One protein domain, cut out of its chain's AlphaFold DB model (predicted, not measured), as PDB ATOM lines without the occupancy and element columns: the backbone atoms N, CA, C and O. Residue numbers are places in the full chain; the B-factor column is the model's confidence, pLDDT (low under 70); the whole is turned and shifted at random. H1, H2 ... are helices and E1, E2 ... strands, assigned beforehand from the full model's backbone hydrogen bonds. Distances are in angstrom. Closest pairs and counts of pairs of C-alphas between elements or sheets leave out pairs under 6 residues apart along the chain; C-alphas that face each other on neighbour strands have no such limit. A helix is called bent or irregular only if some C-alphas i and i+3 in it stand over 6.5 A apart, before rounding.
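This is residues 6 to 158 of the 225 residues of an uncharacterized protein of Exidia glandulosa HHB12029 (UniProt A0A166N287). Two lobes are joined by one long helix, H7, like the ends of a dumbbell: one lobe holds H1, H2, H3 and H8, the other holds H4, H5, H6 and the small strand hairpin E1 E2. Residues 42 to 49, between H3 and H4, make a second, thinner bridge between the lobes. The printed part has 153 residues, with eight named helices and two named strands in the order H1 H2 H3 H4 E1 E2 H5 H6 H7 H8; the sheet E1 - E2 is antiparallel and the class is mostly helix. The whole is loose, with a radius of gyration of the C-alphas of 18.9 A, and elongated, spanning 57 by 33 by 27 A.

H1, residues 6 to 17, and H2, residues 23 to 34, form a helical hairpin; they touch at Leu 8 and Ala 31, closest C-alphas 6.2 A apart, and run opposite ways at 37 degrees, only just a steep tilt. H3, residues 36 to 41, meets H2 only through their link. H4, residues 50 to 57, is apart from H3. E1, residues 60 to 63, and E2, residues 66 to 69, form a hairpin, with N 61 and O 68 at 3.2 A and N 68 and O 61 at 2.8 A, within hydrogen-bond range. H5, residues 72 to 85, touches H6, residues 89 to 102, at a steep tilt of 64 degrees; the closest C-alphas, of Ala 78 and Ala 93, are 4.9 A apart. H4 touches H6, with the C-alphas of Lys 53 and Glu 89 closest at 5.7 A. The hub is H7, residues 108 to 135, touching five helices. It is about perpendicular to H6, at 80 degrees, with the C-alphas of Leu 96 and Ala 115 closest at 5.8 A. With residues 122 to 133 alone it touches H1, the C-alphas of Tyr 9 and Cys 129 being closest at 5.4 A. H8, residues 142 to 157, only just touches H7, with 3 pairs of C-alphas within 8 A, the closest being Phe 134 and Lys 152 at 6.9 A. Every O i to N i+4 pair is within hydrogen-bond range in H1, H3, H4, H5, H6, H7 and H8, and 7 of 8 are in H2.

H1 begins at C-alpha 6, (-42.114, 23.278, 36.139). H2 is only just irregular: C-alphas 23 and 26 are 6.9 A apart. H5 measures 20.1 A, H6 20.3 A and H8 22.2 A from first to last C-alpha. H7 measures 40.0 A, from C-alpha 108 at (-21.941, 9.253, 29.815) to C-alpha 135 at (-52.773, 23.854, 50.751).

The two C-alphas farthest apart, of Asp 72 and Ala 142, are 56.9 A from each other. The printed part has no cut and no long link. The mean pLDDT of the printed part is 89.2; residues 18 to 24 and residue 137 are under 70.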
ATOM      1  N   ALA A   6     -42.668  22.022  35.650       89.25
ATOM      2  CA  ALA A   6     -42.114  23.278  36.139       89.25
ATOM      3  C   ALA A   6     -42.945  24.510  35.729       89.25
ATOM      4  O   ALA A   6     -43.071  25.428  36.534       89.25
ATOM      5  N   SER A   7     -43.538  24.535  34.529       89.25
ATOM      6  CA  SER A   7     -44.397  25.646  34.088       89.25
ATOM      7  C   SER A   7     -45.652  25.741  34.956       89.25
ATOM      8  O   SER A   7     -45.989  26.822  35.440       89.25
ATOM      9  N   LEU A   8     -46.287  24.597  35.243       90.88
ATOM     10  CA  LEU A   8     -47.422  24.518  36.157       90.88
ATOM     11  C   LEU A   8     -47.048  24.972  37.561       90.88
ATOM     12  O   LEU A   8     -47.826  25.676  38.198       90.88
ATOM     13  N   TYR A   9     -45.876  24.561  38.048       90.94
ATOM     14  CA  TYR A   9     -45.395  24.968  39.362       90.94
ATOM     15  C   TYR A   9     -45.275  26.491  39.463       90.94
ATOM     16  O   TYR A   9     -45.813  27.067  40.407       90.94
ATOM     17  N   SER A  10     -44.629  27.138  38.487       88.81
ATOM     18  CA  SER A  10     -44.499  28.598  38.454       88.81
ATOM     19  C   SER A  10     -45.866  29.279  38.419       88.81
ATOM     20  O   SER A  10     -46.140  30.128  39.259       88.81
ATOM     21  N   LEU A  11     -46.769  28.828  37.542       88.38
ATOM     22  CA  LEU A  11     -48.111  29.402  37.426       88.38
ATOM     23  C   LEU A  11     -48.931  29.247  38.717       88.38
ATOM     24  O   LEU A  11     -49.577  30.191  39.163       88.38
ATOM     25  N   LEU A  12     -48.897  28.068  39.345       88.06
ATOM     26  CA  LEU A  12     -49.559  27.831  40.630       88.06
ATOM     27  C   LEU A  12     -48.966  28.698  41.742       88.06
ATOM     28  O   LEU A  12     -49.706  29.185  42.596       88.06
ATOM     29  N   HIS A  13     -47.646  28.878  41.745       85.56
ATOM     30  CA  HIS A  13     -46.979  29.710  42.732       85.56
ATOM     31  C   HIS A  13     -47.347  31.188  42.562       85.56
ATOM     32  O   HIS A  13     -47.655  31.846  43.559       85.56
ATOM     33  N   ASP A  14     -47.377  31.679  41.324       83.44
ATOM     34  CA  ASP A  14     -47.739  33.056  40.993       83.44
ATOM     35  C   ASP A  14     -49.204  33.340  41.333       83.44
ATOM     36  O   ASP A  14     -49.504  34.365  41.941       83.44
ATOM     37  N   VAL A  15     -50.124  32.417  41.036       79.94
ATOM     38  CA  VAL A  15     -51.544  32.543  41.420       79.94
ATOM     39  C   VAL A  15     -51.730  32.486  42.937       79.94
ATOM     40  O   VAL A  15     -52.594  33.167  43.477       79.94
ATOM     41  N   ALA A  16     -50.929  31.695  43.651       78.06
ATOM     42  CA  ALA A  16     -50.976  31.675  45.111       78.06
ATOM     43  C   ALA A  16     -50.421  32.969  45.743       78.06
ATOM     44  O   ALA A  16     -50.794  33.297  46.868       78.06
ATOM     45  N   ALA A  17     -49.527  33.681  45.047       77.69
ATOM     46  CA  ALA A  17     -48.890  34.911  45.520       77.69
ATOM     47  C   ALA A  17     -49.612  36.194  45.072       77.69
ATOM     48  O   ALA A  17     -49.560  37.203  45.772       77.69
ATOM     49  N   SER A  18     -50.263  36.170  43.908       67.06
ATOM     50  CA  SER A  18     -51.028  37.285  43.353       67.06
ATOM     51  C   SER A  18     -52.492  37.159  43.766       67.06
ATOM     52  O   SER A  18     -53.143  36.149  43.526       67.06
ATOM     53  N   GLU A  19     -53.046  38.188  44.399       60.41
ATOM     54  CA  GLU A  19     -54.437  38.210  44.867       60.41
ATOM     55  C   GLU A  19     -55.467  38.356  43.715       60.41
ATOM     56  O   GLU A  19     -56.364  39.190  43.775       60.41
ATOM     57  N   GLY A  20     -55.375  37.529  42.666       56.41
ATOM     58  CA  GLY A  20     -56.475  37.273  41.733       56.41
ATOM     59  C   GLY A  20     -56.684  38.281  40.597       56.41
ATOM     60  O   GLY A  20     -57.770  38.843  40.469       56.41
ATOM     61  N   GLU A  21     -55.724  38.429  39.678       56.94
ATOM     62  CA  GLU A  21     -56.034  39.001  38.356       56.94
ATOM     63  C   GLU A  21     -56.668  37.944  37.431       56.94
ATOM     64  O   GLU A  21     -56.095  36.888  37.165       56.94
ATOM     65  N   ALA A  22     -57.867  38.232  36.915       51.81
ATOM     66  CA  ALA A  22     -58.725  37.302  36.168       51.81
ATOM     67  C   ALA A  22     -58.124  36.736  34.861       51.81
ATOM     68  O   ALA A  22     -58.584  35.694  34.390       51.81
ATOM     69  N   ALA A  23     -57.085  37.366  34.296       52.28
ATOM     70  CA  ALA A  23     -56.352  36.832  33.142       52.28
ATOM     71  C   ALA A  23     -55.662  35.482  33.450       52.28
ATOM     72  O   ALA A  23     -55.448  34.682  32.546       52.28
ATOM     73  N   SER A  24     -55.428  35.180  34.732       69.00
ATOM     74  CA  SER A  24     -54.809  33.932  35.196       69.00
ATOM     75  C   SER A  24     -55.740  32.708  35.216       69.00
ATOM     76  O   SER A  24     -55.255  31.582  35.168       69.00
ATOM     77  N   GLN A  25     -57.071  32.869  35.280       77.50
ATOM     78  CA  GLN A  25     -57.966  31.741  35.607       77.50
ATOM     79  C   GLN A  25     -58.069  30.704  34.481       77.50
ATOM     80  O   GLN A  25     -58.011  29.499  34.731       77.50
ATOM     81  N   TYR A  26     -58.237  31.169  33.240       83.38
ATOM     82  CA  TYR A  26     -58.326  30.285  32.075       83.38
ATOM     83  C   TYR A  26     -56.992  29.584  31.809       83.38
ATOM     84  O   TYR A  26     -56.969  28.376  31.580       83.38
ATOM     85  N   GLU A  27     -55.887  30.329  31.880       85.38
ATOM     86  CA  GLU A  27     -54.538  29.793  31.694       85.38
ATOM     87  C   GLU A  27     -54.206  28.750  32.759       85.38
ATOM     88  O   GLU A  27     -53.730  27.665  32.430       85.38
ATOM     89  N   LEU A  28     -54.561  29.028  34.018       86.19
ATOM     90  CA  LEU A  28     -54.416  28.082  35.115       86.19
ATOM     91  C   LEU A  28     -55.230  26.814  34.888       86.19
ATOM     92  O   LEU A  28     -54.697  25.716  35.028       86.19
ATOM     93  N   TYR A  29     -56.509  26.942  34.533       88.31
ATOM     94  CA  TYR A  29     -57.351  25.773  34.294       88.31
ATOM     95  C   TYR A  29     -56.819  24.924  33.141       88.31
ATOM     96  O   TYR A  29     -56.738  23.704  33.257       88.31
ATOM     97  N   LYS A  30     -56.411  25.570  32.045       90.44
ATOM     98  CA  LYS A  30     -55.811  24.890  30.902       90.44
ATOM     99  C   LYS A  30     -54.544  24.135  31.314       90.44
ATOM    100  O   LYS A  30     -54.464  22.937  31.070       90.44
ATOM    101  N   ALA A  31     -53.614  24.790  32.011       90.81
ATOM    102  CA  ALA A  31     -52.384  24.156  32.489       90.81
ATOM    103  C   ALA A  31     -52.664  22.982  33.448       90.81
ATOM    104  O   ALA A  31     -52.008  21.942  33.389       90.81
ATOM    105  N   LEU A  32     -53.666  23.117  34.322       92.44
ATOM    106  CA  LEU A  32     -54.104  22.047  35.218       92.44
ATOM    107  C   LEU A  32     -54.679  20.844  34.458       92.44
ATOM    108  O   LEU A  32     -54.421  19.703  34.847       92.44
ATOM    109  N   GLU A  33     -55.454  21.059  33.398       92.88
ATOM    110  CA  GLU A  33     -55.969  19.967  32.567       92.88
ATOM    111  C   GLU A  33     -54.865  19.313  31.728       92.88
ATOM    112  O   GLU A  33     -54.767  18.084  31.718       92.88
ATOM    113  N   ASP A  34     -53.978  20.110  31.123       93.44
ATOM    114  CA  ASP A  34     -52.842  19.627  30.325       93.44
ATOM    115  C   ASP A  34     -51.904  18.729  31.161       93.44
ATOM    116  O   ASP A  34     -51.333  17.758  30.661       93.44
ATOM    117  N   HIS A  35     -51.801  18.978  32.472       93.19
ATOM    118  CA  HIS A  35     -50.989  18.180  33.397       93.19
ATOM    119  C   HIS A  35     -51.770  17.220  34.292       93.19
ATOM    120  O   HIS A  35     -51.170  16.516  35.111       93.19
ATOM    121  N   ARG A  36     -53.091  17.116  34.127       94.00
ATOM    122  CA  ARG A  36     -53.950  16.268  34.968       94.00
ATOM    123  C   ARG A  36     -53.469  14.819  35.003       94.00
ATOM    124  O   ARG A  36     -53.393  14.223  36.076       94.00
ATOM    125  N   ALA A  37     -53.129  14.248  33.847       92.06
ATOM    126  CA  ALA A  37     -52.647  12.869  33.758       92.06
ATOM    127  C   ALA A  37     -51.371  12.660  34.588       92.06
ATOM    128  O   ALA A  37     -51.269  11.681  35.321       92.06
ATOM    129  N   ARG A  38     -50.443  13.622  34.543       91.12
ATOM    130  CA  ARG A  38     -49.189  13.595  35.306       91.12
ATOM    131  C   ARG A  38     -49.421  13.734  36.812       91.12
ATOM    132  O   ARG A  38     -48.857  12.970  37.589       91.12
ATOM    133  N   LEU A  39     -50.296  14.652  37.226       93.81
ATOM    134  CA  LEU A  39     -50.664  14.831  38.637       93.81
ATOM    135  C   LEU A  39     -51.309  13.565  39.232       93.81
ATOM    136  O   LEU A  39     -51.051  13.222  40.384       93.81
ATOM    137  N   LEU A  40     -52.113  12.849  38.441       93.69
ATOM    138  CA  LEU A  40     -52.730  11.575  38.825       93.69
ATOM    139  C   LEU A  40     -51.748  10.389  38.760       93.69
ATOM    140  O   LEU A  40     -51.839   9.447  39.556       93.69
ATOM    141  N   ALA A  41     -50.789  10.424  37.834       90.75
ATOM    142  CA  ALA A  41     -49.719   9.435  37.751       90.75
ATOM    143  C   ALA A  41     -48.798   9.489  38.981       90.75
ATOM    144  O   ALA A  41     -48.328   8.435  39.406       90.75
ATOM    145  N   LEU A  42     -48.630  10.657  39.618       90.31
ATOM    146  CA  LEU A  42     -47.682  10.883  40.717       90.31
ATOM    147  C   LEU A  42     -46.261  10.463  40.314       90.31
ATOM    148  O   LEU A  42     -45.579  11.220  39.629       90.31
ATOM    149  N   PHE A  43     -45.826   9.273  40.738       90.56
ATOM    150  CA  PHE A  43     -44.507   8.698  40.463       90.56
ATOM    151  C   PHE A  43     -44.578   7.440  39.589       90.56
ATOM    152  O   PHE A  43     -43.624   6.670  39.534       90.56
ATOM    153  N   ASP A  44     -45.706   7.215  38.918       88.56
ATOM    154  CA  ASP A  44     -45.855   6.107  37.984       88.56
ATOM    155  C   ASP A  44     -45.193   6.447  36.644       88.56
ATOM    156  O   ASP A  44     -45.783   7.090  35.773       88.56
ATOM    157  N   PHE A  45     -43.938   6.026  36.509       88.81
ATOM    158  CA  PHE A  45     -43.147   6.134  35.281       88.81
ATOM    159  C   PHE A  45     -43.096   4.808  34.508       88.81
ATOM    160  O   PHE A  45     -42.264   4.640  33.619       88.81
ATOM    161  N   GLY A  46     -43.985   3.868  34.843       88.69
ATOM    162  CA  GLY A  46     -43.967   2.506  34.332       88.69
ATOM    163  C   GLY A  46     -43.019   1.597  35.113       88.69
ATOM    164  O   GLY A  46     -41.928   1.990  35.526       88.69
ATOM    165  N   ALA A  47     -43.452   0.351  35.297       89.81
ATOM    166  CA  ALA A  47     -42.632  -0.698  35.883       89.81
ATOM    167  C   ALA A  47     -41.662  -1.272  34.847       89.81
ATOM    168  O   ALA A  47     -41.925  -1.264  33.642       89.81
ATOM    169  N   ARG A  48     -40.572  -1.847  35.345       93.81
ATOM    170  CA  ARG A  48     -39.632  -2.612  34.531       93.81
ATOM    171  C   ARG A  48     -40.315  -3.731  33.761       93.81
ATOM    172  O   ARG A  48     -41.197  -4.422  34.278       93.81
ATOM    173  N   SER A  49     -39.869  -3.956  32.530       95.00
ATOM    174  CA  SER A  49     -40.468  -4.960  31.661       95.00
ATOM    175  C   SER A  49     -39.428  -5.644  30.796       95.00
ATOM    176  O   SER A  49     -38.672  -5.007  30.070       95.00
ATOM    177  N   GLN A  50     -39.463  -6.979  30.764       94.94
ATOM    178  CA  GLN A  50     -38.582  -7.754  29.890       94.94
ATOM    179  C   GLN A  50     -38.763  -7.381  28.408       94.94
ATOM    180  O   GLN A  50     -37.811  -7.454  27.631       94.94
ATOM    181  N   LYS A  51     -39.972  -6.959  28.021       94.62
ATOM    182  CA  LYS A  51     -40.262  -6.480  26.667       94.62
ATOM    183  C   LYS A  51     -39.551  -5.154  26.386       94.62
ATOM    184  O   LYS A  51     -38.908  -5.026  25.349       94.62
ATOM    185  N   GLU A  52     -39.655  -4.193  27.298       94.56
ATOM    186  CA  GLU A  52     -39.010  -2.883  27.152       94.56
ATOM    187  C   GLU A  52     -37.490  -3.000  27.215       94.56
ATOM    188  O   GLU A  52     -36.793  -2.398  26.402       94.56
ATOM    189  N   LYS A  53     -36.976  -3.864  28.092       95.38
ATOM    190  CA  LYS A  53     -35.562  -4.227  28.139       95.38
ATOM    191  C   LYS A  53     -35.054  -4.725  26.786       95.38
ATOM    192  O   LYS A  53     -34.069  -4.194  26.285       95.38
ATOM    193  N   GLN A  54     -35.743  -5.684  26.162       95.31
ATOM    194  CA  GLN A  54     -35.372  -6.184  24.830       95.31
ATOM    195  C   GLN A  54     -35.452  -5.092  23.755       95.31
ATOM    196  O   GLN A  54     -34.620  -5.046  22.848       95.31
ATOM    197  N   GLU A  55     -36.441  -4.200  23.846       94.06
ATOM    198  CA  GLU A  55     -36.583  -3.073  22.924       94.06
ATOM    199  C   GLU A  55     -35.398  -2.107  23.043       94.06
ATOM    200  O   GLU A  55     -34.766  -1.781  22.033       94.06
ATOM    201  N   VAL A  56     -35.026  -1.727  24.267       94.38
ATOM    202  CA  VAL A  56     -33.853  -0.888  24.529       94.38
ATOM    203  C   VAL A  56     -32.573  -1.595  24.101       94.38
ATOM    204  O   VAL A  56     -31.776  -0.970  23.410       94.38
ATOM    205  N   GLU A  57     -32.393  -2.886  24.410       94.12
ATOM    206  CA  GLU A  57     -31.236  -3.706  24.005       94.12
ATOM    207  C   GLU A  57     -31.067  -3.784  22.482       94.12
ATOM    208  O   GLU A  57     -29.938  -3.753  21.986       94.12
ATOM    209  N   SER A  58     -32.173  -3.818  21.731       93.31
ATOM    210  CA  SER A  58     -32.152  -3.788  20.262       93.31
ATOM    211  C   SER A  58     -31.618  -2.469  19.690       93.31
ATOM    212  O   SER A  58     -31.240  -2.400  18.517       93.31
ATOM    213  N   GLY A  59     -31.627  -1.408  20.504       89.81
ATOM    214  CA  GLY A  59     -31.230  -0.056  20.138       89.81
ATOM    215  C   GLY A  59     -32.220   0.686  19.254       89.81
ATOM    216  O   GLY A  59     -31.897   1.777  18.799       89.81
ATOM    217  N   LYS A  60     -33.403   0.122  18.993       91.25
ATOM    218  CA  LYS A  60     -34.437   0.719  18.143       91.25
ATOM    219  C   LYS A  60     -35.628   1.114  18.998       91.25
ATOM    220  O   LYS A  60     -36.553   0.325  19.158       91.25
ATOM    221  N   ILE A  61     -35.613   2.341  19.507       91.62
ATOM    222  CA  ILE A  61     -36.719   2.871  20.312       91.62
ATOM    223  C   ILE A  61     -37.509   3.925  19.534       91.62
ATOM    224  O   ILE A  61     -37.014   4.511  18.567       91.62
ATOM    225  N   VAL A  62     -38.739   4.194  19.971       89.25
ATOM    226  CA  VAL A  62     -39.527   5.338  19.492       89.25
ATOM    227  C   VAL A  62     -39.449   6.483  20.504       89.25
ATOM    228  O   VAL A  62     -39.854   6.337  21.661       89.25
ATOM    229  N   TYR A  63     -38.959   7.633  20.045       86.56
ATOM    230  CA  TYR A  63     -38.838   8.879  20.799       86.56
ATOM    231  C   TYR A  63     -39.566   9.996  20.035       86.56
ATOM    232  O   TYR A  63     -39.288  10.204  18.855       86.56
ATOM    233  N   GLU A  64     -40.536  10.665  20.670       84.50
ATOM    234  CA  GLU A  64     -41.384  11.704  20.047       84.50
ATOM    235  C   GLU A  64     -41.963  11.296  18.669       84.50
ATOM    236  O   GLU A  64     -41.947  12.049  17.694       84.50
ATOM    237  N   GLY A  65     -42.422  10.044  18.547       85.38
ATOM    238  CA  GLY A  65     -42.973   9.502  17.296       85.38
ATOM    239  C   GLY A  65     -41.937   9.191  16.205       85.38
ATOM    240  O   GLY A  65     -42.302   8.703  15.135       85.38
ATOM    241  N   LYS A  66     -40.644   9.414  16.462       88.00
ATOM    242  CA  LYS A  66     -39.541   9.109  15.544       88.00
ATOM    243  C   LYS A  66     -38.772   7.879  16.011       88.00
ATOM    244  O   LYS A  66     -38.585   7.650  17.202       88.00
ATOM    245  N   ARG A  67     -38.301   7.078  15.054       89.62
ATOM    246  CA  ARG A  67     -37.411   5.945  15.339       89.62
ATOM    247  C   ARG A  67     -36.010   6.471  15.631       89.62
ATOM    248  O   ARG A  67     -35.431   7.158  14.793       89.62
ATOM    249  N   LEU A  68     -35.483   6.126  16.795       88.06
ATOM    250  CA  LEU A  68     -34.153   6.495  17.258       88.06
ATOM    251  C   LEU A  68     -33.263   5.246  17.284       88.06
ATOM    252  O   LEU A  68     -33.710   4.171  17.688       88.06
ATOM    253  N   LEU A  69     -32.008   5.404  16.858       91.56
ATOM    254  CA  LEU A  69     -30.974   4.379  16.972       91.56
ATOM    255  C   LEU A  69     -30.038   4.722  18.130       91.56
ATOM    256  O   LEU A  69     -29.381   5.762  18.111       91.56
ATOM    257  N   LEU A  70     -29.986   3.844  19.128       91.06
ATOM    258  CA  LEU A  70     -29.154   3.991  20.318       91.06
ATOM    259  C   LEU A  70     -27.818   3.272  20.143       91.06
ATOM    260  O   LEU A  70     -27.774   2.094  19.776       91.06
ATOM    261  N   ASN A  71     -26.728   3.961  20.478       92.19
ATOM    262  CA  ASN A  71     -25.402   3.353  20.540       92.19
ATOM    263  C   ASN A  71     -25.252   2.439  21.779       92.19
ATOM    264  O   ASN A  71     -26.059   2.475  22.708       92.19
ATOM    265  N   ASP A  72     -24.215   1.601  21.790       93.38
ATOM    266  CA  ASP A  72     -24.005   0.569  22.819       93.38
ATOM    267  C   ASP A  72     -23.788   1.134  24.227       93.38
ATOM    268  O   ASP A  72     -24.120   0.496  25.226       93.38
ATOM    269  N   GLU A  73     -23.194   2.318  24.321       91.75
ATOM    270  CA  GLU A  73     -22.976   3.012  25.586       91.75
ATOM    271  C   GLU A  73     -24.293   3.542  26.159       91.75
ATOM    272  O   GLU A  73     -24.602   3.285  27.319       91.75
ATOM    273  N   PHE A  74     -25.118   4.170  25.322       93.81
ATOM    274  CA  PHE A  74     -26.426   4.698  25.691       93.81
ATOM    275  C   PHE A  74     -27.384   3.582  26.108       93.81
ATOM    276  O   PHE A  74     -28.089   3.721  27.103       93.81
ATOM    277  N   ARG A  75     -27.391   2.444  25.394       94.88
ATOM    278  CA  ARG A  75     -28.203   1.279  25.789       94.88
ATOM    279  C   ARG A  75     -27.823   0.787  27.181       94.88
ATOM    280  O   ARG A  75     -28.701   0.572  28.009       94.88
ATOM    281  N   ARG A  76     -26.522   0.641  27.457       94.38
ATOM    282  CA  ARG A  76     -26.034   0.226  28.780       94.38
ATOM    283  C   ARG A  76     -26.394   1.240  29.863       94.38
ATOM    284  O   ARG A  76     -26.849   0.824  30.920       94.38
ATOM    285  N   ALA A  77     -26.248   2.534  29.585       94.31
ATOM    286  CA  ALA A  77     -26.629   3.600  30.507       94.31
ATOM    287  C   ALA A  77     -28.131   3.572  30.836       94.31
ATOM    288  O   ALA A  77     -28.497   3.633  32.004       94.31
ATOM    289  N   ALA A  78     -28.999   3.416  29.830       95.31
ATOM    290  CA  ALA A  78     -30.449   3.358  30.025       95.31
ATOM    291  C   ALA A  78     -30.885   2.146  30.854       95.31
ATOM    292  O   ALA A  78     -31.721   2.283  31.743       95.31
ATOM    293  N   LEU A  79     -30.298   0.975  30.592       95.69
ATOM    294  CA  LEU A  79     -30.588  -0.242  31.350       95.69
ATOM    295  C   LEU A  79     -30.072  -0.154  32.789       95.69
ATOM    296  O   LEU A  79     -30.805  -0.502  33.706       95.69
ATOM    297  N   ALA A  80     -28.856   0.363  32.991       93.19
ATOM    298  CA  ALA A  80     -28.304   0.570  34.328       93.19
ATOM    299  C   ALA A  80     -29.136   1.576  35.136       93.19
ATOM    300  O   ALA A  80     -29.382   1.365  36.319       93.19
ATOM    301  N   LEU A  81     -29.617   2.644  34.491       94.94
ATOM    302  CA  LEU A  81     -30.496   3.622  35.124       94.94
ATOM    303  C   LEU A  81     -31.850   3.008  35.512       94.94
ATOM    304  O   LEU A  81     -32.349   3.271  36.601       94.94
ATOM    305  N   ALA A  82     -32.418   2.161  34.651       95.50
ATOM    306  CA  ALA A  82     -33.652   1.434  34.939       95.50
ATOM    307  C   ALA A  82     -33.483   0.409  36.070       95.50
ATOM    308  O   ALA A  82     -34.390   0.247  36.883       95.50
ATOM    309  N   ASP A  83     -32.327  -0.261  36.138       92.62
ATOM    310  CA  ASP A  83     -31.969  -1.157  37.242       92.62
ATOM    311  C   ASP A  83     -31.860  -0.398  38.575       92.62
ATOM    312  O   ASP A  83     -32.375  -0.874  39.582       92.62
ATOM    313  N   GLU A  84     -31.222   0.777  38.579       90.50
ATOM    314  CA  GLU A  84     -31.000   1.574  39.794       90.50
ATOM    315  C   GLU A  84     -32.284   2.247  40.303       90.50
ATOM    316  O   GLU A  84     -32.544   2.274  41.504       90.50
ATOM    317  N   LEU A  85     -33.100   2.795  39.397       91.75
ATOM    318  CA  LEU A  85     -34.330   3.507  39.757       91.75
ATOM    319  C   LEU A  85     -35.560   2.592  39.871       91.75
ATOM    320  O   LEU A  85     -36.596   3.046  40.350       91.75
ATOM    321  N   ASP A  86     -35.448   1.333  39.440       92.19
ATOM    322  CA  ASP A  86     -36.529   0.338  39.364       92.19
ATOM    323  C   ASP A  86     -37.767   0.823  38.577       92.19
ATOM    324  O   ASP A  86     -38.915   0.686  39.004       92.19
ATOM    325  N   ILE A  87     -37.533   1.410  37.398       94.31
ATOM    326  CA  ILE A  87     -38.573   1.965  36.507       94.31
ATOM    327  C   ILE A  87     -38.386   1.510  35.054       94.31
ATOM    328  O   ILE A  87     -37.361   0.937  34.697       94.31
ATOM    329  N   SER A  88     -39.377   1.794  34.205       95.31
ATOM    330  CA  SER A  88     -39.384   1.501  32.765       95.31
ATOM    331  C   SER A  88     -38.047   1.791  32.066       95.31
ATOM    332  O   SER A  88     -37.500   2.901  32.121       95.31
ATOM    333  N   GLU A  89     -37.556   0.793  31.326       95.94
ATOM    334  CA  GLU A  89     -36.353   0.911  30.505       95.94
ATOM    335  C   GLU A  89     -36.534   1.953  29.388       95.94
ATOM    336  O   GLU A  89     -35.616   2.724  29.088       95.94
ATOM    337  N   LEU A  90     -37.731   2.026  28.793       94.50
ATOM    338  CA  LEU A  90     -38.045   3.026  27.771       94.50
ATOM    339  C   LEU A  90     -38.104   4.438  28.350       94.50
ATOM    340  O   LEU A  90     -37.620   5.372  27.708       94.50
ATOM    341  N   TYR A  91     -38.669   4.607  29.547       94.19
ATOM    342  CA  TYR A  91     -38.670   5.899  30.229       94.19
ATOM    343  C   TYR A  91     -37.239   6.376  30.501       94.19
ATOM    344  O   TYR A  91     -36.895   7.498  30.131       94.19
ATOM    345  N   CYS A  92     -36.371   5.508  31.027       95.62
ATOM    346  CA  CYS A  92     -34.959   5.832  31.258       95.62
ATOM    347  C   CYS A  92     -34.226   6.221  29.969       95.62
ATOM    348  O   CYS A  92     -33.451   7.178  29.955       95.62
ATOM    349  N   ALA A  93     -34.493   5.521  28.863       94.56
ATOM    350  CA  ALA A  93     -33.903   5.854  27.570       94.56
ATOM    351  C   ALA A  93     -34.363   7.227  27.046       94.56
ATOM    352  O   ALA A  93     -33.561   7.960  26.469       94.56
ATOM    353  N   ARG A  94     -35.634   7.597  27.256       93.19
ATOM    354  CA  ARG A  94     -36.157   8.932  26.911       93.19
ATOM    355  C   ARG A  94     -35.541  10.013  27.792       93.19
ATOM    356  O   ARG A  94     -35.029  10.990  27.264       93.19
ATOM    357  N   LEU A  95     -35.489   9.780  29.099       93.50
ATOM    358  CA  LEU A  95     -34.907  10.699  30.072       93.50
ATOM    359  C   LEU A  95     -33.431  11.001  29.768       93.50
ATOM    360  O   LEU A  95     -33.022  12.159  29.734       93.50
ATOM    361  N   LEU A  96     -32.633   9.970  29.477       94.25
ATOM    362  CA  LEU A  96     -31.243  10.151  29.049       94.25
ATOM    363  C   LEU A  96     -31.138  10.917  27.730       94.25
ATOM    364  O   LEU A  96     -30.174  11.658  27.529       94.25
ATOM    365  N   LYS A  97     -32.112  10.747  26.827       93.38
ATOM    366  CA  LYS A  97     -32.117  11.457  25.551       93.38
ATOM    367  C   LYS A  97     -32.398  12.939  25.754       93.38
ATOM    368  O   LYS A  97     -31.711  13.757  25.149       93.38
ATOM    369  N   ASP A  98     -33.341  13.272  26.627       92.00
ATOM    370  CA  ASP A  98     -33.656  14.655  26.985       92.00
ATOM    371  C   ASP A  98     -32.427  15.348  27.591       92.00
ATOM    372  O   ASP A  98     -32.040  16.434  27.160       92.00
ATOM    373  N   VAL A  99     -31.735  14.668  28.512       94.06
ATOM    374  CA  VAL A  99     -30.488  15.165  29.115       94.06
ATOM    375  C   VAL A  99     -29.375  15.335  28.076       94.06
ATOM    376  O   VAL A  99     -28.639  16.317  28.129       94.06
ATOM    377  N   GLU A 100     -29.232  14.414  27.120       92.75
ATOM    378  CA  GLU A 100     -28.258  14.550  26.030       92.75
ATOM    379  C   GLU A 100     -28.563  15.762  25.136       92.75
ATOM    380  O   GLU A 100     -27.638  16.448  24.706       92.75
ATOM    381  N   LEU A 101     -29.840  16.040  24.857       92.00
ATOM    382  CA  LEU A 101     -30.244  17.192  24.047       92.00
ATOM    383  C   LEU A 101     -29.966  18.523  24.760       92.00
ATOM    384  O   LEU A 101     -29.528  19.476  24.118       92.00
ATOM    385  N   GLU A 102     -30.174  18.581  26.075       92.31
ATOM    386  CA  GLU A 102     -29.885  19.762  26.902       92.31
ATOM    387  C   GLU A 102     -28.381  19.944  27.169       92.31
ATOM    388  O   GLU A 102     -27.885  21.068  27.289       92.31
ATOM    389  N   HIS A 103     -27.633  18.840  27.242       92.56
ATOM    390  CA  HIS A 103     -26.213  18.819  27.580       92.56
ATOM    391  C   HIS A 103     -25.402  17.927  26.624       92.56
ATOM    392  O   HIS A 103     -24.834  16.915  27.046       92.56
ATOM    393  N   PRO A 104     -25.254  18.319  25.345       91.12
ATOM    394  CA  PRO A 104     -24.622  17.475  24.325       91.12
ATOM    395  C   PRO A 104     -23.146  17.163  24.609       91.12
ATOM    396  O   PRO A 104     -22.633  16.130  24.183       91.12
ATOM    397  N   ASN A 105     -22.468  18.034  25.362       92.12
ATOM    398  CA  ASN A 105     -21.050  17.901  25.704       92.12
ATOM    399  C   ASN A 105     -20.798  17.093  26.988       92.12
ATOM    400  O   ASN A 105     -19.642  16.891  27.351       92.12
ATOM    401  N   ALA A 106     -21.845  16.674  27.706       90.19
ATOM    402  CA  ALA A 106     -21.683  15.839  28.890       90.19
ATOM    403  C   ALA A 106     -21.208  14.438  28.483       90.19
ATOM    404  O   ALA A 106     -21.693  13.880  27.492       90.19
ATOM    405  N   ASP A 107     -20.286  13.863  29.253       91.25
ATOM    406  CA  ASP A 107     -19.933  12.452  29.120       91.25
ATOM    407  C   ASP A 107     -21.060  11.541  29.643       91.25
ATOM    408  O   ASP A 107     -22.075  12.002  30.171       91.25
ATOM    409  N   SER A 108     -20.909  10.232  29.459       86.69
ATOM    410  CA  SER A 108     -21.941   9.253  29.815       86.69
ATOM    411  C   SER A 108     -22.275   9.237  31.312       86.69
ATOM    412  O   SER A 108     -23.451   9.223  31.674       86.69
ATOM    413  N   ASN A 109     -21.272   9.335  32.191       89.19
ATOM    414  CA  ASN A 109     -21.495   9.346  33.639       89.19
ATOM    415  C   ASN A 109     -22.241  10.612  34.070       89.19
ATOM    416  O   ASN A 109     -23.252  10.527  34.763       89.19
ATOM    417  N   ALA A 110     -21.812  11.776  33.580       91.56
ATOM    418  CA  ALA A 110     -22.471  13.043  33.856       91.56
ATOM    419  C   ALA A 110     -23.919  13.067  33.336       91.56
ATOM    420  O   ALA A 110     -24.786  13.681  33.958       91.56
ATOM    421  N   ARG A 111     -24.216  12.397  32.212       92.19
ATOM    422  CA  ARG A 111     -25.597  12.247  31.718       92.19
ATOM    423  C   ARG A 111     -26.445  11.381  32.642       92.19
ATOM    424  O   ARG A 111     -27.582  11.752  32.911       92.19
ATOM    425  N   ILE A 112     -25.908  10.264  33.134       93.31
ATOM    426  CA  ILE A 112     -26.610   9.390  34.084       93.31
ATOM    427  C   ILE A 112     -26.912  10.154  35.376       93.31
ATOM    428  O   ILE A 112     -28.062  10.183  35.808       93.31
ATOM    429  N   GLU A 113     -25.922  10.838  35.952       93.50
ATOM    430  CA  GLU A 113     -26.103  11.647  37.165       93.50
ATOM    431  C   GLU A 113     -27.186  12.717  36.976       93.50
ATOM    432  O   GLU A 113     -28.094  12.850  37.795       93.50
ATOM    433  N   ARG A 114     -27.143  13.446  35.855       94.81
ATOM    434  CA  ARG A 114     -28.153  14.460  35.522       94.81
ATOM    435  C   ARG A 114     -29.538  13.861  35.304       94.81
ATOM    436  O   ARG A 114     -30.519  14.480  35.704       94.81
ATOM    437  N   ALA A 115     -29.631  12.676  34.707       95.19
ATOM    438  CA  ALA A 115     -30.898  11.971  34.548       95.19
ATOM    439  C   ALA A 115     -31.495  11.591  35.909       95.19
ATOM    440  O   ALA A 115     -32.676  11.839  36.137       95.19
ATOM    441  N   VAL A 116     -30.685  11.082  36.844       94.88
ATOM    442  CA  VAL A 116     -31.126  10.790  38.220       94.88
ATOM    443  C   VAL A 116     -31.640  12.055  38.914       94.88
ATOM    444  O   VAL A 116     -32.734  12.044  39.478       94.88
ATOM    445  N   VAL A 117     -30.891  13.161  38.837       94.19
ATOM    446  CA  VAL A 117     -31.314  14.449  39.417       94.19
ATOM    447  C   VAL A 117     -32.641  14.899  38.814       94.19
ATOM    448  O   VAL A 117     -33.594  15.146  39.549       94.19
ATOM    449  N   ARG A 118     -32.746  14.912  37.480       92.88
ATOM    450  CA  ARG A 118     -33.964  15.314  36.773       92.88
ATOM    451  C   ARG A 118     -35.168  14.458  37.159       92.88
ATOM    452  O   ARG A 118     -36.236  15.002  37.417       92.88
ATOM    453  N   TYR A 119     -34.999  13.142  37.251       93.88
ATOM    454  CA  TYR A 119     -36.049  12.229  37.701       93.88
ATOM    455  C   TYR A 119     -36.585  12.614  39.089       93.88
ATOM    456  O   TYR A 119     -37.798  12.720  39.291       93.88
ATOM    457  N   HIS A 120     -35.696  12.863  40.052       93.62
ATOM    458  CA  HIS A 120     -36.109  13.239  41.404       93.62
ATOM    459  C   HIS A 120     -36.678  14.662  41.487       93.62
ATOM    460  O   HIS A 120     -37.648  14.877  42.219       93.62
ATOM    461  N   ASP A 121     -36.152  15.607  40.711       92.56
ATOM    462  CA  ASP A 121     -36.674  16.975  40.634       92.56
ATOM    463  C   ASP A 121     -38.087  17.004  40.048       92.56
ATOM    464  O   ASP A 121     -38.975  17.670  40.579       92.56
ATOM    465  N   GLU A 122     -38.341  16.223  38.998       91.19
ATOM    466  CA  GLU A 122     -39.665  16.096  38.393       91.19
ATOM    467  C   GLU A 122     -40.699  15.532  39.379       91.19
ATOM    468  O   GLU A 122     -41.840  16.009  39.442       91.19
ATOM    469  N   ARG A 123     -40.303  14.547  40.192       93.12
ATOM    470  CA  ARG A 123     -41.129  14.010  41.284       93.12
ATOM    471  C   ARG A 123     -41.411  15.068  42.346       93.12
ATOM    472  O   ARG A 123     -42.562  15.253  42.744       93.12
ATOM    473  N   LEU A 124     -40.381  15.788  42.777       93.38
ATOM    474  CA  LEU A 124     -40.507  16.843  43.776       93.38
ATOM    475  C   LEU A 124     -41.430  17.969  43.297       93.38
ATOM    476  O   LEU A 124     -42.316  18.388  44.040       93.38
ATOM    477  N   LEU A 125     -41.265  18.430  42.057       93.12
ATOM    478  CA  LEU A 125     -42.122  19.449  41.452       93.12
ATOM    479  C   LEU A 125     -43.578  18.986  41.371       93.12
ATOM    480  O   LEU A 125     -44.475  19.747  41.720       93.12
ATOM    481  N   THR A 126     -43.816  17.726  41.003       94.31
ATOM    482  CA  THR A 126     -45.170  17.154  40.946       94.31
ATOM    483  C   THR A 126     -45.850  17.205  42.321       94.31
ATOM    484  O   THR A 126     -46.988  17.664  42.436       94.31
ATOM    485  N   VAL A 127     -45.140  16.817  43.389       94.31
ATOM    486  CA  VAL A 127     -45.655  16.915  44.768       94.31
ATOM    487  C   VAL A 127     -45.859  18.363  45.191       94.31
ATOM    488  O   VAL A 127     -46.864  18.670  45.826       94.31
ATOM    489  N   ARG A 128     -44.948  19.272  44.833       93.62
ATOM    490  CA  ARG A 128     -45.086  20.702  45.139       93.62
ATOM    491  C   ARG A 128     -46.320  21.311  44.478       93.62
ATOM    492  O   ARG A 128     -47.035  22.045  45.151       93.62
ATOM    493  N   CYS A 129     -46.614  20.970  43.223       93.75
ATOM    494  CA  CYS A 129     -47.842  21.399  42.551       93.75
ATOM    495  C   CYS A 129     -49.089  20.922  43.306       93.75
ATOM    496  O   CYS A 129     -49.982  21.720  43.580       93.75
ATOM    497  N   LEU A 130     -49.133  19.643  43.696       94.06
ATOM    498  CA  LEU A 130     -50.244  19.103  44.488       94.06
ATOM    499  C   LEU A 130     -50.353  19.781  45.854       94.06
ATOM    500  O   LEU A 130     -51.454  20.109  46.288       94.06
ATOM    501  N   LEU A 131     -49.225  20.023  46.520       92.75
ATOM    502  CA  LEU A 131     -49.199  20.686  47.815       92.75
ATOM    503  C   LEU A 131     -49.722  22.116  47.708       92.75
ATOM    504  O   LEU A 131     -50.586  22.472  48.494       92.75
ATOM    505  N   ILE A 132     -49.282  22.906  46.724       90.00
ATOM    506  CA  ILE A 132     -49.828  24.252  46.493       90.00
ATOM    507  C   ILE A 132     -51.327  24.161  46.212       90.00
ATOM    508  O   ILE A 132     -52.107  24.872  46.833       90.00
ATOM    509  N   LEU A 133     -51.758  23.243  45.346       90.00
ATOM    510  CA  LEU A 133     -53.165  23.093  44.994       90.00
ATOM    511  C   LEU A 133     -54.044  22.764  46.211       90.00
ATOM    512  O   LEU A 133     -55.102  23.367  46.383       90.00
ATOM    513  N   PHE A 134     -53.627  21.835  47.071       90.62
ATOM    514  CA  PHE A 134     -54.414  21.419  48.238       90.62
ATOM    515  C   PHE A 134     -54.227  22.321  49.465       90.62
ATOM    516  O   PHE A 134     -55.167  22.452  50.245       90.62
ATOM    517  N   ALA A 135     -53.066  22.960  49.628       85.94
ATOM    518  CA  ALA A 135     -52.773  23.854  50.751       85.94
ATOM    519  C   ALA A 135     -53.169  25.312  50.487       85.94
ATOM    520  O   ALA A 135     -53.322  26.069  51.444       85.94
ATOM    521  N   ALA A 136     -53.344  25.716  49.222       73.88
ATOM    522  CA  ALA A 136     -53.840  27.044  48.893       73.88
ATOM    523  C   ALA A 136     -55.198  27.258  49.568       73.88
ATOM    524  O   ALA A 136     -56.149  26.497  49.338       73.88
ATOM    525  N   GLY A 137     -55.258  28.305  50.395       68.25
ATOM    526  CA  GLY A 137     -56.497  28.796  50.979       68.25
ATOM    527  C   GLY A 137     -57.495  29.195  49.895       68.25
ATOM    528  O   GLY A 137     -57.165  29.272  48.711       68.25
ATOM    529  N   THR A 138     -58.740  29.422  50.296       73.06
ATOM    530  CA  THR A 138     -59.783  29.863  49.371       73.06
ATOM    531  C   THR A 138     -59.402  31.235  48.799       73.06
ATOM    532  O   THR A 138     -59.268  32.178  49.580       73.06
ATOM    533  N   PRO A 139     -59.211  31.368  47.474       77.31
ATOM    534  CA  PRO A 139     -58.958  32.660  46.847       77.31
ATOM    535  C   PRO A 139     -60.100  33.642  47.127       77.31
ATOM    536  O   PRO A 139     -61.254  33.229  47.248       77.31
ATOM    537  N   ASN A 140     -59.793  34.942  47.163       78.38
ATOM    538  CA  ASN A 140     -60.809  35.990  47.330       78.38
ATOM    539  C   ASN A 140     -61.810  36.026  46.160       78.38
ATOM    540  O   ASN A 140     -62.978  36.363  46.346       78.38
ATOM    541  N   ASP A 141     -61.367  35.663  44.954       83.00
ATOM    542  CA  ASP A 141     -62.240  35.526  43.792       83.00
ATOM    543  C   ASP A 141     -63.090  34.248  43.901       83.00
ATOM    544  O   ASP A 141     -62.582  33.125  43.849       83.00
ATOM    545  N   ALA A 142     -64.410  34.424  44.010       85.00
ATOM    546  CA  ALA A 142     -65.370  33.334  44.161       85.00
ATOM    547  C   ALA A 142     -65.417  32.371  42.957       85.00
ATOM    548  O   ALA A 142     -65.667  31.176  43.137       85.00
ATOM    549  N   ASN A 143     -65.177  32.857  41.734       84.81
ATOM    550  CA  ASN A 143     -65.148  32.010  40.541       84.81
ATOM    551  C   ASN A 143     -63.899  31.132  40.534       84.81
ATOM    552  O   ASN A 143     -64.010  29.924  40.313       84.81
ATOM    553  N   LEU A 144     -62.736  31.717  40.839       82.44
ATOM    554  CA  LEU A 144     -61.485  30.970  40.969       82.44
ATOM    555  C   LEU A 144     -61.563  29.957  42.114       82.44
ATOM    556  O   LEU A 144     -61.171  28.804  41.944       82.44
ATOM    557  N   ALA A 145     -62.123  30.356  43.258       85.94
ATOM    558  CA  ALA A 145     -62.339  29.469  44.393       85.94
ATOM    559  C   ALA A 145     -63.184  28.247  44.013       85.94
ATOM    560  O   ALA A 145     -62.783  27.117  44.285       85.94
ATOM    561  N   ARG A 146     -64.315  28.462  43.329       88.44
ATOM    562  CA  ARG A 146     -65.191  27.378  42.865       88.44
ATOM    563  C   ARG A 146     -64.493  26.461  41.860       88.44
ATOM    564  O   ARG A 146     -64.620  25.245  41.961       88.44
ATOM    565  N   LEU A 147     -63.751  27.033  40.910       88.38
ATOM    566  CA  LEU A 147     -63.005  26.282  39.898       88.38
ATOM    567  C   LEU A 147     -61.938  25.384  40.536       88.38
ATOM    568  O   LEU A 147     -61.847  24.201  40.204       88.38
ATOM    569  N   LEU A 148     -61.160  25.925  41.476       88.94
ATOM    570  CA  LEU A 148     -60.146  25.157  42.192       88.94
ATOM    571  C   LEU A 148     -60.774  24.088  43.086       88.94
ATOM    572  O   LEU A 148     -60.253  22.979  43.126       88.94
ATOM    573  N   ASP A 149     -61.880  24.374  43.772       90.81
ATOM    574  CA  ASP A 149     -62.569  23.391  44.617       90.81
ATOM    575  C   ASP A 149     -63.120  22.208  43.803       90.81
ATOM    576  O   ASP A 149     -62.909  21.040  44.150       90.81
ATOM    577  N   GLU A 150     -63.732  22.489  42.649       91.81
ATOM    578  CA  GLU A 150     -64.208  21.460  41.722       91.81
ATOM    579  C   GLU A 150     -63.045  20.607  41.191       91.81
ATOM    580  O   GLU A 150     -63.124  19.374  41.158       91.81
ATOM    581  N   TYR A 151     -61.936  21.245  40.807       93.06
ATOM    582  CA  TYR A 151     -60.754  20.546  40.313       93.06
ATOM    583  C   TYR A 151     -60.080  19.699  41.411       93.06
ATOM    584  O   TYR A 151     -59.793  18.520  41.184       93.06
ATOM    585  N   LYS A 152     -59.903  20.242  42.625       93.19
ATOM    586  CA  LYS A 152     -59.388  19.519  43.806       93.19
ATOM    587  C   LYS A 152     -60.244  18.296  44.112       93.19
ATOM    588  O   LYS A 152     -59.711  17.196  44.263       93.19
ATOM    589  N   THR A 153     -61.565  18.464  44.147       94.06
ATOM    590  CA  THR A 153     -62.519  17.373  44.388       94.06
ATOM    591  C   THR A 153     -62.395  16.293  43.318       94.06
ATOM    592  O   THR A 153     -62.328  15.100  43.626       94.06
ATOM    593  N   ARG A 154     -62.302  16.696  42.050       94.88
ATOM    594  CA  ARG A 154     -62.156  15.781  40.918       94.88
ATOM    595  C   ARG A 154     -60.829  15.017  40.941       94.88
ATOM    596  O   ARG A 154     -60.822  13.837  40.601       94.88
ATOM    597  N   LEU A 155     -59.728  15.643  41.361       94.62
ATOM    598  CA  LEU A 155     -58.453  14.947  41.570       94.62
ATOM    599  C   LEU A 155     -58.519  13.983  42.760       94.62
ATOM    600  O   LEU A 155     -58.128  12.826  42.637       94.62
ATOM    601  N   ALA A 156     -59.045  14.435  43.900       93.75
ATOM    602  CA  ALA A 156     -59.117  13.639  45.124       93.75
ATOM    603  C   ALA A 156     -60.007  12.393  44.976       93.75
ATOM    604  O   ALA A 156     -59.755  11.363  45.605       93.75
ATOM    605  N   THR A 157     -61.047  12.476  44.144       94.50
ATOM    606  CA  THR A 157     -62.000  11.383  43.903       94.50
ATOM    607  C   THR A 157     -61.663  10.522  42.689       94.50
ATOM    608  O   THR A 157     -62.316   9.495  42.490       94.50
ATOM    609  N   ALA A 158     -60.645  10.887  41.903       93.75
ATOM    610  CA  ALA A 158     -60.205  10.092  40.766       93.75
ATOM    611  C   ALA A 158     -59.778   8.686  41.220       93.75
ATOM    612  O   ALA A 158     -58.994   8.529  42.157       93.75
TER     613      ALA A 158